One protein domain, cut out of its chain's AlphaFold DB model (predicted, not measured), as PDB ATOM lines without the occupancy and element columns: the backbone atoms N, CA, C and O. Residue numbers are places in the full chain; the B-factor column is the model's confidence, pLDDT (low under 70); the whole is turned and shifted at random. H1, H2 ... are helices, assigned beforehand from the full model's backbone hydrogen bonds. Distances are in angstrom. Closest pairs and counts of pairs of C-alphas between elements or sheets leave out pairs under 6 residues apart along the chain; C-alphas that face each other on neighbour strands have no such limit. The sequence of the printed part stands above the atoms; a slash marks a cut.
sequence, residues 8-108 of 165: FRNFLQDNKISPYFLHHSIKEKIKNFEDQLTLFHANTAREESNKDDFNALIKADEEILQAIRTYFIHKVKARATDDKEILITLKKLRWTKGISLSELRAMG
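This is residues 8 to 108 of the 165 residues of an uncharacterized protein of Aquimarina sp (UniProt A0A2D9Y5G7). A long helical hairpin, H2 and H3, makes most of the length; H1 packs across the middle of H3, and H4 packs across the far end of H3, followed by small H5 and H6. The printed part has 101 residues, 75 of them in six named helices, H1 to H6 in chain order, with no named strand; its class is all helix, and the whole is loose, with a radius of gyration of the C-alphas of 16.6 A and spans of 55 by 28 by 20 A.

Start at H1, residues 8 to 14: it touches H3, residues 50 to 77, at a steep tilt of 52 degrees, closest C-alphas Phe 8 and Leu 65, 4.8 A. H2, residues 24 to 43, forms a hairpin with H3, closest C-alphas Lys 29 and Ile 64, 6.5 A. H4, residues 83 to 92, touches H3, closest C-alphas Lys 77 and Ile 86, 5.9 A. H5, residues 95 to 98, and H6, residues 101 to 106, touch no helix. Every O i to N i+4 pair is within hydrogen-bond range in H1, H2, H3, H4 and H6; H5 is too short for one.

Find C-alpha 8 at (22.077, -41.976, 15.114), where H1 begins. H2 runs 28.7 A, H3 40.6 A; H6 ends at C-alpha 106, (33.086, -54.863, 4.436).

The printed part has no cut and no long link; pLDDT is under 70 at residues 44 to 50 and 81 to 108.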
ATOM      1  N   PHE A   8      23.069 -41.773  16.177       87.00
ATOM      2  CA  PHE A   8      22.077 -41.976  15.114       87.00
ATOM      3  C   PHE A   8      21.280 -40.695  14.810       87.00
ATOM      4  O   PHE A   8      20.942 -40.447  13.650       87.00
ATOM      5  N   ARG A   9      20.991 -39.857  15.818       87.31
ATOM      6  CA  ARG A   9      20.262 -38.587  15.623       87.31
ATOM      7  C   ARG A   9      21.090 -37.600  14.812       87.31
ATOM      8  O   ARG A   9      20.580 -37.054  13.832       87.31
ATOM      9  N   ASN A  10      22.366 -37.448  15.160       86.44
ATOM     10  CA  ASN A  10      23.295 -36.607  14.406       86.44
ATOM     11  C   ASN A  10      23.419 -37.091  12.961       86.44
ATOM     12  O   ASN A  10      23.272 -36.308  12.026       86.44
ATOM     13  N   PHE A  11      23.549 -38.406  12.763       85.44
ATOM     14  CA  PHE A  11      23.566 -38.997  11.430       85.44
ATOM     15  C   PHE A  11      22.319 -38.632  10.611       85.44
ATOM     16  O   PHE A  11      22.446 -38.256   9.444       85.44
ATOM     17  N   LEU A  12      21.116 -38.719  11.186       87.06
ATOM     18  CA  LEU A  12      19.882 -38.350  10.484       87.06
ATOM     19  C   LEU A  12      19.859 -36.859  10.116       87.06
ATOM     20  O   LEU A  12      19.513 -36.520   8.980       87.06
ATOM     21  N   GLN A  13      20.274 -35.987  11.036       86.75
ATOM     22  CA  GLN A  13      20.311 -34.538  10.833       86.75
ATOM     23  C   GLN A  13      21.318 -34.132   9.746       86.75
ATOM     24  O   GLN A  13      20.936 -33.469   8.775       86.75
ATOM     25  N   ASP A  14      22.563 -34.601   9.839       82.38
ATOM     26  CA  ASP A  14      23.642 -34.298   8.886       82.38
ATOM     27  C   ASP A  14      23.285 -34.745   7.460       82.38
ATOM     28  O   ASP A  14      23.609 -34.095   6.454       82.38
ATOM     29  N   ASN A  15      22.542 -35.848   7.365       78.25
ATOM     30  CA  ASN A  15      22.116 -36.430   6.098       78.25
ATOM     31  C   ASN A  15      20.754 -35.946   5.610       78.25
ATOM     32  O   ASN A  15      20.336 -36.353   4.522       78.25
ATOM     33  N   LYS A  16      20.090 -35.056   6.358       84.00
ATOM     34  CA  LYS A  16      18.742 -34.549   6.056       84.00
ATOM     35  C   LYS A  16      17.724 -35.679   5.854       84.00
ATOM     36  O   LYS A  16      16.863 -35.608   4.976       84.00
ATOM     37  N   ILE A  17      17.842 -36.741   6.646       84.44
ATOM     38  CA  ILE A  17      16.951 -37.898   6.607       84.44
ATOM     39  C   ILE A  17      15.856 -37.680   7.644       84.44
ATOM     40  O   ILE A  17      16.125 -37.648   8.842       84.44
ATOM     41  N   SER A  18      14.604 -37.565   7.196       86.06
ATOM     42  CA  SER A  18      13.480 -37.503   8.132       86.06
ATOM     43  C   SER A  18      13.232 -38.883   8.769       86.06
ATOM     44  O   SER A  18      13.062 -39.862   8.029       86.06
ATOM     45  N   PRO A  19      13.135 -38.974  10.113       84.94
ATOM     46  CA  PRO A  19      12.804 -40.213  10.821       84.94
ATOM     47  C   PRO A  19      11.478 -40.840  10.365       84.94
ATOM     48  O   PRO A  19      11.289 -42.055  10.443       84.94
ATOM     49  N   TYR A  20      10.561 -40.026   9.831       87.19
ATOM     50  CA  TYR A  20       9.272 -40.486   9.316       87.19
ATOM     51  C   TYR A  20       9.416 -41.526   8.195       87.19
ATOM     52  O   TYR A  20       8.610 -42.454   8.113       87.19
ATOM     53  N   PHE A  21      10.462 -41.431   7.370       84.94
ATOM     54  CA  PHE A  21      10.690 -42.347   6.245       84.94
ATOM     55  C   PHE A  21      11.421 -43.639   6.626       84.94
ATOM     56  O   PHE A  21      11.698 -44.459   5.747       84.94
ATOM     57  N   LEU A  22      11.758 -43.826   7.905       89.81
ATOM     58  CA  LEU A  22      12.403 -45.047   8.375       89.81
ATOM     59  C   LEU A  22      11.413 -46.216   8.423       89.81
ATOM     60  O   LEU A  22      10.204 -46.039   8.613       89.81
ATOM     61  N   HIS A  23      11.946 -47.425   8.268       92.94
ATOM     62  CA  HIS A  23      11.177 -48.652   8.428       92.94
ATOM     63  C   HIS A  23      10.608 -48.770   9.847       92.94
ATOM     64  O   HIS A  23      11.225 -48.304  10.807       92.94
ATOM     65  N   HIS A  24       9.452 -49.424   9.987       93.38
ATOM     66  CA  HIS A  24       8.770 -49.571  11.274       93.38
ATOM     67  C   HIS A  24       9.672 -50.193  12.353       93.38
ATOM     68  O   HIS A  24       9.803 -49.619  13.427       93.38
ATOM     69  N   SER A  25      10.408 -51.259  12.021       92.88
ATOM     70  CA  SER A  25      11.338 -51.914  12.958       92.88
ATOM     71  C   SER A  25      12.458 -51.002  13.482       92.88
ATOM     72  O   SER A  25      12.938 -51.175  14.597       92.88
ATOM     73  N   ILE A  26      12.890 -50.009  12.697       92.81
ATOM     74  CA  ILE A  26      13.893 -49.029  13.139       92.81
ATOM     75  C   ILE A  26      13.248 -48.015  14.080       92.81
ATOM     76  O   ILE A  26      13.848 -47.643  15.083       92.81
ATOM     77  N   LYS A  27      12.015 -47.589  13.780       94.31
ATOM     78  CA  LYS A  27      11.251 -46.685  14.649       94.31
ATOM     79  C   LYS A  27      11.005 -47.310  16.023       94.31
ATOM     80  O   LYS A  27      11.136 -46.614  17.021       94.31
ATOM     81  N   GLU A  28      10.716 -48.609  16.081       94.31
ATOM     82  CA  GLU A  28      10.591 -49.341  17.348       94.31
ATOM     83  C   GLU A  28      11.906 -49.362  18.135       94.31
ATOM     84  O   GLU A  28      11.903 -49.076  19.328       94.31
ATOM     85  N   LYS A  29      13.047 -49.614  17.473       93.12
ATOM     86  CA  LYS A  29      14.366 -49.533  18.125       93.12
ATOM     87  C   LYS A  29      14.650 -48.136  18.687       93.12
ATOM     88  O   LYS A  29      15.116 -48.031  19.815       93.12
ATOM     89  N   ILE A  30      14.338 -47.081  17.928       92.94
ATOM     90  CA  ILE A  30      14.483 -45.686  18.379       92.94
ATOM     91  C   ILE A  30      13.610 -45.423  19.606       92.94
ATOM     92  O   ILE A  30      14.103 -44.878  20.588       92.94
ATOM     93  N   LYS A  31      12.343 -45.848  19.575       93.69
ATOM     94  CA  LYS A  31      11.429 -45.692  20.709       93.69
ATOM     95  C   LYS A  31      11.970 -46.389  21.962       93.69
ATOM     96  O   LYS A  31      12.066 -45.763  23.008       93.69
ATOM     97  N   ASN A  32      12.401 -47.644  21.832       93.19
ATOM     98  CA  ASN A  32      12.968 -48.397  22.952       93.19
ATOM     99  C   ASN A  32      14.216 -47.713  23.533       93.19
ATOM    100  O   ASN A  32      14.389 -47.686  24.748       93.19
ATOM    101  N   PHE A  33      15.073 -47.145  22.681       92.94
ATOM    102  CA  PHE A  33      16.226 -46.364  23.127       92.94
ATOM    103  C   PHE A  33      15.809 -45.095  23.884       92.94
ATOM    104  O   PHE A  33      16.392 -44.786  24.917       92.94
ATOM    105  N   GLU A  34      14.794 -44.368  23.411       90.81
ATOM    106  CA  GLU A  34      14.277 -43.170  24.092       90.81
ATOM    107  C   GLU A  34      13.671 -43.500  25.464       90.81
ATOM    108  O   GLU A  34      13.907 -42.773  26.435       90.81
ATOM    109  N   ASP A  35      12.969 -44.630  25.569       90.31
ATOM    110  CA  ASP A  35      12.436 -45.142  26.832       90.31
ATOM    111  C   ASP A  35      13.582 -45.496  27.804       90.31
ATOM    112  O   ASP A  35      13.580 -45.062  28.960       90.31
ATOM    113  N   GLN A  36      14.613 -46.208  27.330       88.06
ATOM    114  CA  GLN A  36      15.808 -46.545  28.119       88.06
ATOM    115  C   GLN A  36      16.584 -45.303  28.568       88.06
ATOM    116  O   GLN A  36      17.015 -45.229  29.718       88.06
ATOM    117  N   LEU A  37      16.739 -44.309  27.692       88.31
ATOM    118  CA  LEU A  37      17.429 -43.057  27.999       88.31
ATOM    119  C   LEU A  37      16.680 -42.260  29.077       88.31
ATOM    120  O   LEU A  37      17.296 -41.708  29.989       88.31
ATOM    121  N   THR A  38      15.347 -42.234  29.001       87.50
ATOM    122  CA  THR A  38      14.493 -41.575  29.998       87.50
ATOM    123  C   THR A  38      14.628 -42.243  31.366       87.50
ATOM    124  O   THR A  38      14.827 -41.558  32.372       87.50
ATOM    125  N   LEU A  39      14.588 -43.579  31.407       85.00
ATOM    126  CA  LEU A  39      14.798 -44.355  32.632       85.00
ATOM    127  C   LEU A  39      16.202 -44.143  33.204       85.00
ATOM    128  O   LEU A  39      16.343 -43.919  34.406       85.00
ATOM    129  N   PHE A  40      17.230 -44.145  32.351       84.44
ATOM    130  CA  PHE A  40      18.606 -43.879  32.758       84.44
ATOM    131  C   PHE A  40      18.734 -42.506  33.419       84.44
ATOM    132  O   PHE A  40      19.308 -42.416  34.500       84.44
ATOM    133  N   HIS A  41      18.151 -41.451  32.837       81.31
ATOM    134  CA  HIS A  41      18.152 -40.105  33.422       81.31
ATOM    135  C   HIS A  41      17.389 -40.008  34.751       81.31
ATOM    136  O   HIS A  41      17.818 -39.274  35.642       81.31
ATOM    137  N   ALA A  42      16.294 -40.753  34.912       80.62
ATOM    138  CA  ALA A  42      15.552 -40.811  36.172       80.62
ATOM    139  C   ALA A  42      16.333 -41.552  37.274       80.62
ATOM    140  O   ALA A  42      16.307 -41.147  38.438       80.62
ATOM    141  N   ASN A  43      17.062 -42.608  36.901       73.94
ATOM    142  CA  ASN A  43      17.818 -43.453  37.823       73.94
ATOM    143  C   ASN A  43      19.226 -42.919  38.121       73.94
ATOM    144  O   ASN A  43      19.758 -43.214  39.184       73.94
ATOM    145  N   THR A  44      19.815 -42.070  37.268       64.69
ATOM    146  CA  THR A  44      21.130 -41.446  37.542       64.69
ATOM    147  C   THR A  44      21.128 -40.548  38.779       64.69
ATOM    148  O   THR A  44      22.192 -40.276  39.326       64.69
ATOM    149  N   ALA A  45      19.952 -40.113  39.243       58.56
ATOM    150  CA  ALA A  45      19.779 -39.376  40.494       58.56
ATOM    151  C   ALA A  45      19.898 -40.258  41.759       58.56
ATOM    152  O   ALA A  45      19.922 -39.725  42.867       58.56
ATOM    153  N   ARG A  46      19.951 -41.589  41.617       57.25
ATOM    154  CA  ARG A  46      20.128 -42.564  42.703       57.25
ATOM    155  C   ARG A  46      21.422 -43.332  42.417       57.25
ATOM    156  O   ARG A  46      21.483 -44.110  41.473       57.25
ATOM    157  N   GLU A  47      22.493 -43.004  43.134       51.28
ATOM    158  CA  GLU A  47      23.851 -43.462  42.811       51.28
ATOM    159  C   GLU A  47      24.041 -44.993  42.883       51.28
ATOM    160  O   GLU A  47      23.312 -45.701  43.572       51.28
ATOM    161  N   GLU A  48      25.088 -45.444  42.173       52.81
ATOM    162  CA  GLU A  48      25.750 -46.762  42.248       52.81
ATOM    163  C   GLU A  48      25.161 -47.952  41.458       52.81
ATOM    164  O   GLU A  48      24.993 -49.037  41.993       52.81
ATOM    165  N   SER A  49      24.953 -47.802  40.137       53.94
ATOM    166  CA  SER A  49      25.116 -48.912  39.155       53.94
ATOM    167  C   SER A  49      25.150 -48.463  37.671       53.94
ATOM    168  O   SER A  49      24.900 -49.246  36.758       53.94
ATOM    169  N   ASN A  50      25.456 -47.197  37.370       67.88
ATOM    170  CA  ASN A  50      25.151 -46.614  36.048       67.88
ATOM    171  C   ASN A  50      26.062 -47.025  34.877       67.88
ATOM    172  O   ASN A  50      25.850 -46.555  33.761       67.88
ATOM    173  N   LYS A  51      27.100 -47.843  35.083       73.62
ATOM    174  CA  LYS A  51      28.062 -48.134  34.007       73.62
ATOM    175  C   LYS A  51      27.507 -49.122  32.976       73.62
ATOM    176  O   LYS A  51      27.725 -48.925  31.782       73.62
ATOM    177  N   ASP A  52      26.775 -50.138  33.422       80.19
ATOM    178  CA  ASP A  52      26.217 -51.160  32.531       80.19
ATOM    179  C   ASP A  52      25.033 -50.617  31.727       80.19
ATOM    180  O   ASP A  52      24.991 -50.801  30.510       80.19
ATOM    181  N   ASP A  53      24.153 -49.841  32.364       79.31
ATOM    182  CA  ASP A  53      23.051 -49.150  31.683       79.31
ATOM    183  C   ASP A  53      23.567 -48.138  30.651       79.31
ATOM    184  O   ASP A  53      23.051 -48.041  29.537       79.31
ATOM    185  N   PHE A  54      24.647 -47.422  30.976       80.69
ATOM    186  CA  PHE A  54      25.292 -46.503  30.040       80.69
ATOM    187  C   PHE A  54      25.899 -47.233  28.831       80.69
ATOM    188  O   PHE A  54      25.712 -46.803  27.691       80.69
ATOM    189  N   ASN A  55      26.583 -48.359  29.050       83.19
ATOM    190  CA  ASN A  55      27.116 -49.184  27.961       83.19
ATOM    191  C   ASN A  55      25.997 -49.778  27.091       83.19
ATOM    192  O   ASN A  55      26.147 -49.859  25.869       83.19
ATOM    193  N   ALA A  56      24.874 -50.167  27.698       86.44
ATOM    194  CA  ALA A  56      23.701 -50.641  26.973       86.44
ATOM    195  C   ALA A  56      23.122 -49.549  26.058       86.44
ATOM    196  O   ALA A  56      22.815 -49.835  24.899       86.44
ATOM    197  N   LEU A  57      23.061 -48.296  26.528       87.75
ATOM    198  CA  LEU A  57      22.647 -47.150  25.713       87.75
ATOM    199  C   LEU A  57      23.604 -46.890  24.542       87.75
ATOM    200  O   LEU A  57      23.143 -46.699  23.419       87.75
ATOM    201  N   ILE A  58      24.925 -46.924  24.760       87.31
ATOM    202  CA  ILE A  58      25.907 -46.788  23.664       87.31
ATOM    203  C   ILE A  58      25.680 -47.866  22.602       87.31
ATOM    204  O   ILE A  58      25.556 -47.557  21.417       87.31
ATOM    205  N   LYS A  59      25.568 -49.128  23.025       88.31
ATOM    206  CA  LYS A  59      25.353 -50.244  22.103       88.31
ATOM    207  C   LYS A  59      24.040 -50.097  21.328       88.31
ATOM    208  O   LYS A  59      24.005 -50.349  20.127       88.31
ATOM    209  N   ALA A  60      22.967 -49.674  21.993       89.81
ATOM    210  CA  ALA A  60      21.675 -49.457  21.352       89.81
ATOM    211  C   ALA A  60      21.724 -48.326  20.304       89.81
ATOM    212  O   ALA A  60      21.160 -48.484  19.220       89.81
ATOM    213  N   ASP A  61      22.431 -47.226  20.580       88.12
ATOM    214  CA  ASP A  61      22.656 -46.127  19.627       88.12
ATOM    215  C   ASP A  61      23.412 -46.609  18.372       88.12
ATOM    216  O   ASP A  61      22.955 -46.394  17.243       88.12
ATOM    217  N   GLU A  62      24.501 -47.366  18.553       85.69
ATOM    218  CA  GLU A  62      25.261 -47.971  17.448       85.69
ATOM    219  C   GLU A  62      24.420 -48.965  16.628       85.69
ATOM    220  O   GLU A  62      24.451 -48.949  15.392       85.69
ATOM    221  N   GLU A  63      23.622 -49.807  17.289       86.94
ATOM    222  CA  GLU A  63      22.722 -50.752  16.623       86.94
ATOM    223  C   GLU A  63      21.643 -50.043  15.792       86.94
ATOM    224  O   GLU A  63      21.312 -50.499  14.690       86.94
ATOM    225  N   ILE A  64      21.090 -48.930  16.286       89.62
ATOM    226  CA  ILE A  64      20.129 -48.112  15.535       89.62
ATOM    227  C   ILE A  64      20.807 -47.512  14.306       89.62
ATOM    228  O   ILE A  64      20.267 -47.619  13.198       89.62
ATOM    229  N   LEU A  65      21.995 -46.925  14.468       86.56
ATOM    230  CA  LEU A  65      22.761 -46.364  13.359       86.56
ATOM    231  C   LEU A  65      23.037 -47.424  12.282       86.56
ATOM    232  O   LEU A  65      22.813 -47.178  11.089       86.56
ATOM    233  N   GLN A  66      23.454 -48.623  12.688       82.56
ATOM    234  CA  GLN A  66      23.708 -49.731  11.770       82.56
ATOM    235  C   GLN A  66      22.431 -50.201  11.064       82.56
ATOM    236  O   GLN A  66      22.455 -50.455   9.853       82.56
ATOM    237  N   ALA A  67      21.302 -50.264  11.772       81.88
ATOM    238  CA  ALA A  67      20.013 -50.631  11.191       81.88
ATOM    239  C   ALA A  67      19.542 -49.601  10.148       81.88
ATOM    240  O   ALA A  67      19.087 -49.986   9.068       81.88
ATOM    241  N   ILE A  68      19.707 -48.301  10.425       81.56
ATOM    242  CA  ILE A  68      19.401 -47.214   9.482       81.56
ATOM    243  C   ILE A  68      20.231 -47.363   8.203       81.56
ATOM    244  O   ILE A  68      19.674 -47.356   7.102       81.56
ATOM    245  N   ARG A  69      21.552 -47.534   8.333       80.31
ATOM    246  CA  ARG A  69      22.463 -47.706   7.188       80.31
ATOM    247  C   ARG A  69      22.087 -48.927   6.352       80.31
ATOM    248  O   ARG A  69      21.908 -48.811   5.140       80.31
ATOM    249  N   THR A  70      21.885 -50.061   7.017       78.12
ATOM    250  CA  THR A  70      21.481 -51.329   6.392       78.12
ATOM    251  C   THR A  70      20.168 -51.178   5.626       78.12
ATOM    252  O   THR A  70      20.082 -51.572   4.463       78.12
ATOM    253  N   TYR A  71      19.160 -50.533   6.217       85.31
ATOM    254  CA  TYR A  71      17.878 -50.289   5.553       85.31
ATOM    255  C   TYR A  71      18.021 -49.478   4.263       85.31
ATOM    256  O   TYR A  71      17.445 -49.847   3.237       85.31
ATOM    257  N   PHE A  72      18.810 -48.398   4.274       78.50
ATOM    258  CA  PHE A  72      19.037 -47.612   3.061       78.50
ATOM    259  C   PHE A  72      19.786 -48.400   1.987       78.50
ATOM    260  O   PHE A  72      19.413 -48.315   0.817       78.50
ATOM    261  N   ILE A  73      20.779 -49.204   2.372       74.06
ATOM    262  CA  ILE A  73      21.497 -50.089   1.448       74.06
ATOM    263  C   ILE A  73      20.531 -51.089   0.806       74.06
ATOM    264  O   ILE A  73      20.485 -51.190  -0.420       74.06
ATOM    265  N   HIS A  74      19.695 -51.766   1.599       76.62
ATOM    266  CA  HIS A  74      18.690 -52.693   1.072       76.62
ATOM    267  C   HIS A  74      17.688 -52.004   0.147       76.62
ATOM    268  O   HIS A  74      17.322 -52.566  -0.882       76.62
ATOM    269  N   LYS A  75      17.272 -50.776   0.468       79.44
ATOM    270  CA  LYS A  75      16.363 -49.997  -0.382       79.44
ATOM    271  C   LYS A  75      16.983 -49.656  -1.737       79.44
ATOM    272  O   LYS A  75      16.268 -49.651  -2.736       79.44
ATOM    273  N   VAL A  76      18.285 -49.368  -1.776       74.44
ATOM    274  CA  VAL A  76      19.022 -49.170  -3.032       74.44
ATOM    275  C   VAL A  76      19.149 -50.496  -3.782       74.44
ATOM    276  O   VAL A  76      18.784 -50.555  -4.951       74.44
ATOM    277  N   LYS A  77      19.570 -51.568  -3.102       70.00
ATOM    278  CA  LYS A  77      19.720 -52.906  -3.691       70.00
ATOM    279  C   LYS A  77      18.423 -53.433  -4.304       70.00
ATOM    280  O   LYS A  77      18.452 -53.995  -5.385       70.00
ATOM    281  N   ALA A  78      17.285 -53.214  -3.651       73.12
ATOM    282  CA  ALA A  78      15.982 -53.653  -4.147       73.12
ATOM    283  C   ALA A  78      15.516 -52.915  -5.416       73.12
ATOM    284  O   ALA A  78      14.582 -53.368  -6.070       73.12
ATOM    285  N   ARG A  79      16.109 -51.757  -5.731       75.38
ATOM    286  CA  ARG A  79      15.736 -50.923  -6.886       75.38
ATOM    287  C   ARG A  79      16.755 -50.955  -8.019       75.38
ATOM    288  O   ARG A  79      16.424 -50.514  -9.110       75.38
ATOM    289  N   ALA A  80      17.968 -51.414  -7.743       70.44
ATOM    290  CA  ALA A  80      19.041 -51.494  -8.714       70.44
ATOM    291  C   ALA A  80      19.001 -52.834  -9.454       70.44
ATOM    292  O   ALA A  80      18.664 -53.868  -8.878       70.44
ATOM    293  N   THR A  81      19.365 -52.797 -10.728       65.69
ATOM    294  CA  THR A  81      19.434 -53.969 -11.610       65.69
ATOM    295  C   THR A  81      20.792 -54.659 -11.562       65.69
ATOM    296  O   THR A  81      20.878 -55.876 -11.711       65.69
ATOM    297  N   ASP A  82      21.843 -53.883 -11.311       58.06
ATOM    298  CA  ASP A  82      23.204 -54.360 -11.141       58.06
ATOM    299  C   ASP A  82      23.922 -53.607 -10.010       58.06
ATOM    300  O   ASP A  82      23.510 -52.550  -9.523       58.06
ATOM    301  N   ASP A  83      25.039 -54.163  -9.572       51.12
ATOM    302  CA  ASP A  83      25.803 -53.619  -8.455       51.12
ATOM    303  C   ASP A  83      26.546 -52.313  -8.805       51.12
ATOM    304  O   ASP A  83      26.893 -51.527  -7.914       51.12
ATOM    305  N   LYS A  84      26.758 -52.025 -10.097       55.09
ATOM    306  CA  LYS A  84      27.304 -50.737 -10.550       55.09
ATOM    307  C   LYS A  84      26.280 -49.629 -10.303       55.09
ATOM    308  O   LYS A  84      26.650 -48.551  -9.832       55.09
ATOM    309  N   GLU A  85      25.005 -49.896 -10.551       59.62
ATOM    310  CA  GLU A  85      23.888 -49.009 -10.247       59.62
ATOM    311  C   GLU A  85      23.716 -48.818  -8.733       59.62
ATOM    312  O   GLU A  85      23.524 -47.680  -8.286       59.62
ATOM    313  N   ILE A  86      23.889 -49.876  -7.928       62.44
ATOM    314  CA  ILE A  86      23.933 -49.768  -6.459       62.44
ATOM    315  C   ILE A  86      25.037 -48.798  -6.035       62.44
ATOM    316  O   ILE A  86      24.772 -47.849  -5.297       62.44
ATOM    317  N   LEU A  87      26.261 -48.986  -6.528       59.56
ATOM    318  CA  LEU A  87      27.417 -48.173  -6.151       59.56
ATOM    319  C   LEU A  87      27.279 -46.713  -6.606       59.56
ATOM    320  O   LEU A  87      27.590 -45.795  -5.843       59.56
ATOM    321  N   ILE A  88      26.771 -46.474  -7.817       63.78
ATOM    322  CA  ILE A  88      26.470 -45.123  -8.315       63.78
ATOM    323  C   ILE A  88      25.412 -44.454  -7.437       63.78
ATOM    324  O   ILE A  88      25.548 -43.280  -7.090       63.78
ATOM    325  N   THR A  89      24.362 -45.186  -7.068       67.38
ATOM    326  CA  THR A  89      23.257 -44.654  -6.264       67.38
ATOM    327  C   THR A  89      23.693 -44.388  -4.832       67.38
ATOM    328  O   THR A  89      23.402 -43.319  -4.295       67.38
ATOM    329  N   LEU A  90      24.463 -45.297  -4.232       66.50
ATOM    330  CA  LEU A  90      25.046 -45.095  -2.914       66.50
ATOM    331  C   LEU A  90      25.967 -43.882  -2.919       66.50
ATOM    332  O   LEU A  90      25.773 -43.034  -2.065       66.50
ATOM    333  N   LYS A  91      26.863 -43.693  -3.896       63.91
ATOM    334  CA  LYS A  91      27.735 -42.498  -3.983       63.91
ATOM    335  C   LYS A  91      26.986 -41.157  -4.049       63.91
ATOM    336  O   LYS A  91      27.572 -40.116  -3.751       63.91
ATOM    337  N   LYS A  92      25.710 -41.157  -4.451       67.12
ATOM    338  CA  LYS A  92      24.857 -39.955  -4.458       67.12
ATOM    339  C   LYS A  92      24.291 -39.621  -3.072       67.12
ATOM    340  O   LYS A  92      23.929 -38.466  -2.842       67.12
ATOM    341  N   LEU A  93      24.219 -40.586  -2.153       67.19
ATOM    342  CA  LEU A  93      23.823 -40.345  -0.762       67.19
ATOM    343  C   LEU A  93      24.915 -39.543  -0.036       67.19
ATOM    344  O   LEU A  93      26.087 -39.607  -0.386       67.19
ATOM    345  N   ARG A  94      24.541 -38.721   0.951       66.38
ATOM    346  CA  ARG A  94      25.491 -37.808   1.616       66.38
ATOM    347  C   ARG A  94      26.486 -38.542   2.521       66.38
ATOM    348  O   ARG A  94      27.680 -38.299   2.405       66.38
ATOM    349  N   TRP A  95      26.016 -39.462   3.358       67.19
ATOM    350  CA  TRP A  95      26.845 -40.174   4.341       67.19
ATOM    351  C   TRP A  95      27.786 -41.209   3.736       67.19
ATOM    352  O   TRP A  95      28.754 -41.614   4.367       67.19
ATOM    353  N   THR A  96      27.511 -41.646   2.515       60.47
ATOM    354  CA  THR A  96      28.334 -42.605   1.774       60.47
ATOM    355  C   THR A  96      29.500 -41.935   1.048       60.47
ATOM    356  O   THR A  96      30.413 -42.632   0.614       60.47
ATOM    357  N   LYS A  97      29.518 -40.592   0.937       54.66
ATOM    358  CA  LYS A  97      30.613 -39.841   0.290       54.66
ATOM    359  C   LYS A  97      31.958 -39.989   1.003       54.66
ATOM    360  O   LYS A  97      32.982 -39.763   0.371       54.66
ATOM    361  N   GLY A  98      31.947 -40.353   2.287       48.41
ATOM    362  CA  GLY A  98      33.145 -40.600   3.093       48.41
ATOM    363  C   GLY A  98      33.458 -42.078   3.334       48.41
ATOM    364  O   GLY A  98      34.460 -42.363   3.978       48.41
ATOM    365  N   ILE A  99      32.629 -43.011   2.848       49.91
ATOM    366  CA  ILE A  99      32.867 -44.444   3.053       49.91
ATOM    367  C   ILE A  99      33.970 -44.882   2.093       49.91
ATOM    368  O   ILE A  99      33.834 -44.776   0.869       49.91
ATOM    369  N   SER A 100      35.071 -45.368   2.658       49.88
ATOM    370  CA  SER A 100      36.185 -45.910   1.890       49.88
ATOM    371  C   SER A 100      35.747 -47.137   1.085       49.88
ATOM    372  O   SER A 100      34.814 -47.858   1.445       49.88
ATOM    373  N   LEU A 101      36.453 -47.426  -0.011       48.66
ATOM    374  CA  LEU A 101      36.182 -48.619  -0.821       48.66
ATOM    375  C   LEU A 101      36.244 -49.910   0.026       48.66
ATOM    376  O   LEU A 101      35.455 -50.823  -0.178       48.66
ATOM    377  N   SER A 102      37.142 -49.964   1.015       51.09
ATOM    378  CA  SER A 102      37.277 -51.055   1.989       51.09
ATOM    379  C   SER A 102      36.070 -51.224   2.914       51.09
ATOM    380  O   SER A 102      35.715 -52.353   3.240       51.09
ATOM    381  N   GLU A 103      35.408 -50.142   3.318       43.34
ATOM    382  CA  GLU A 103      34.205 -50.213   4.159       43.34
ATOM    383  C   GLU A 103      32.968 -50.591   3.339       43.34
ATOM    384  O   GLU A 103      32.146 -51.376   3.801       43.34
ATOM    385  N   LEU A 104      32.870 -50.125   2.088       50.12
ATOM    386  CA  LEU A 104      31.851 -50.612   1.149       50.12
ATOM    387  C   LEU A 104      32.012 -52.123   0.896       50.12
ATOM    388  O   LEU A 104      31.021 -52.853   0.880       50.12
ATOM    389  N   ARG A 105      33.257 -52.607   0.791       49.34
ATOM    390  CA  ARG A 105      33.592 -54.041   0.711       49.34
ATOM    391  C   ARG A 105      33.192 -54.811   1.970       49.34
ATOM    392  O   ARG A 105      32.588 -55.873   1.857       49.34
ATOM    393  N   ALA A 106      33.471 -54.265   3.154       42.75
ATOM    394  CA  ALA A 106      33.086 -54.863   4.436       42.75
ATOM    395  C   ALA A 106      31.557 -54.899   4.651       42.75
ATOM    396  O   ALA A 106      31.055 -55.770   5.354       42.75
ATOM    397  N   MET A 107      30.807 -53.994   4.010       40.09
ATOM    398  CA  MET A 107      29.336 -53.972   3.996       40.09
ATOM    399  C   MET A 107      28.714 -54.874   2.911       40.09
ATOM    400  O   MET A 107      27.499 -54.845   2.716       40.09
ATOM    401  N   GLY A 108      29.523 -55.671   2.200       39.38
ATOM    402  CA  GLY A 108      29.047 -56.627   1.195       39.38
ATOM    403  C   GLY A 108      28.620 -55.995  -0.132       39.38
ATOM    404  O   GLY A 108      27.799 -56.568  -0.844       39.38
TER     405      GLY A 108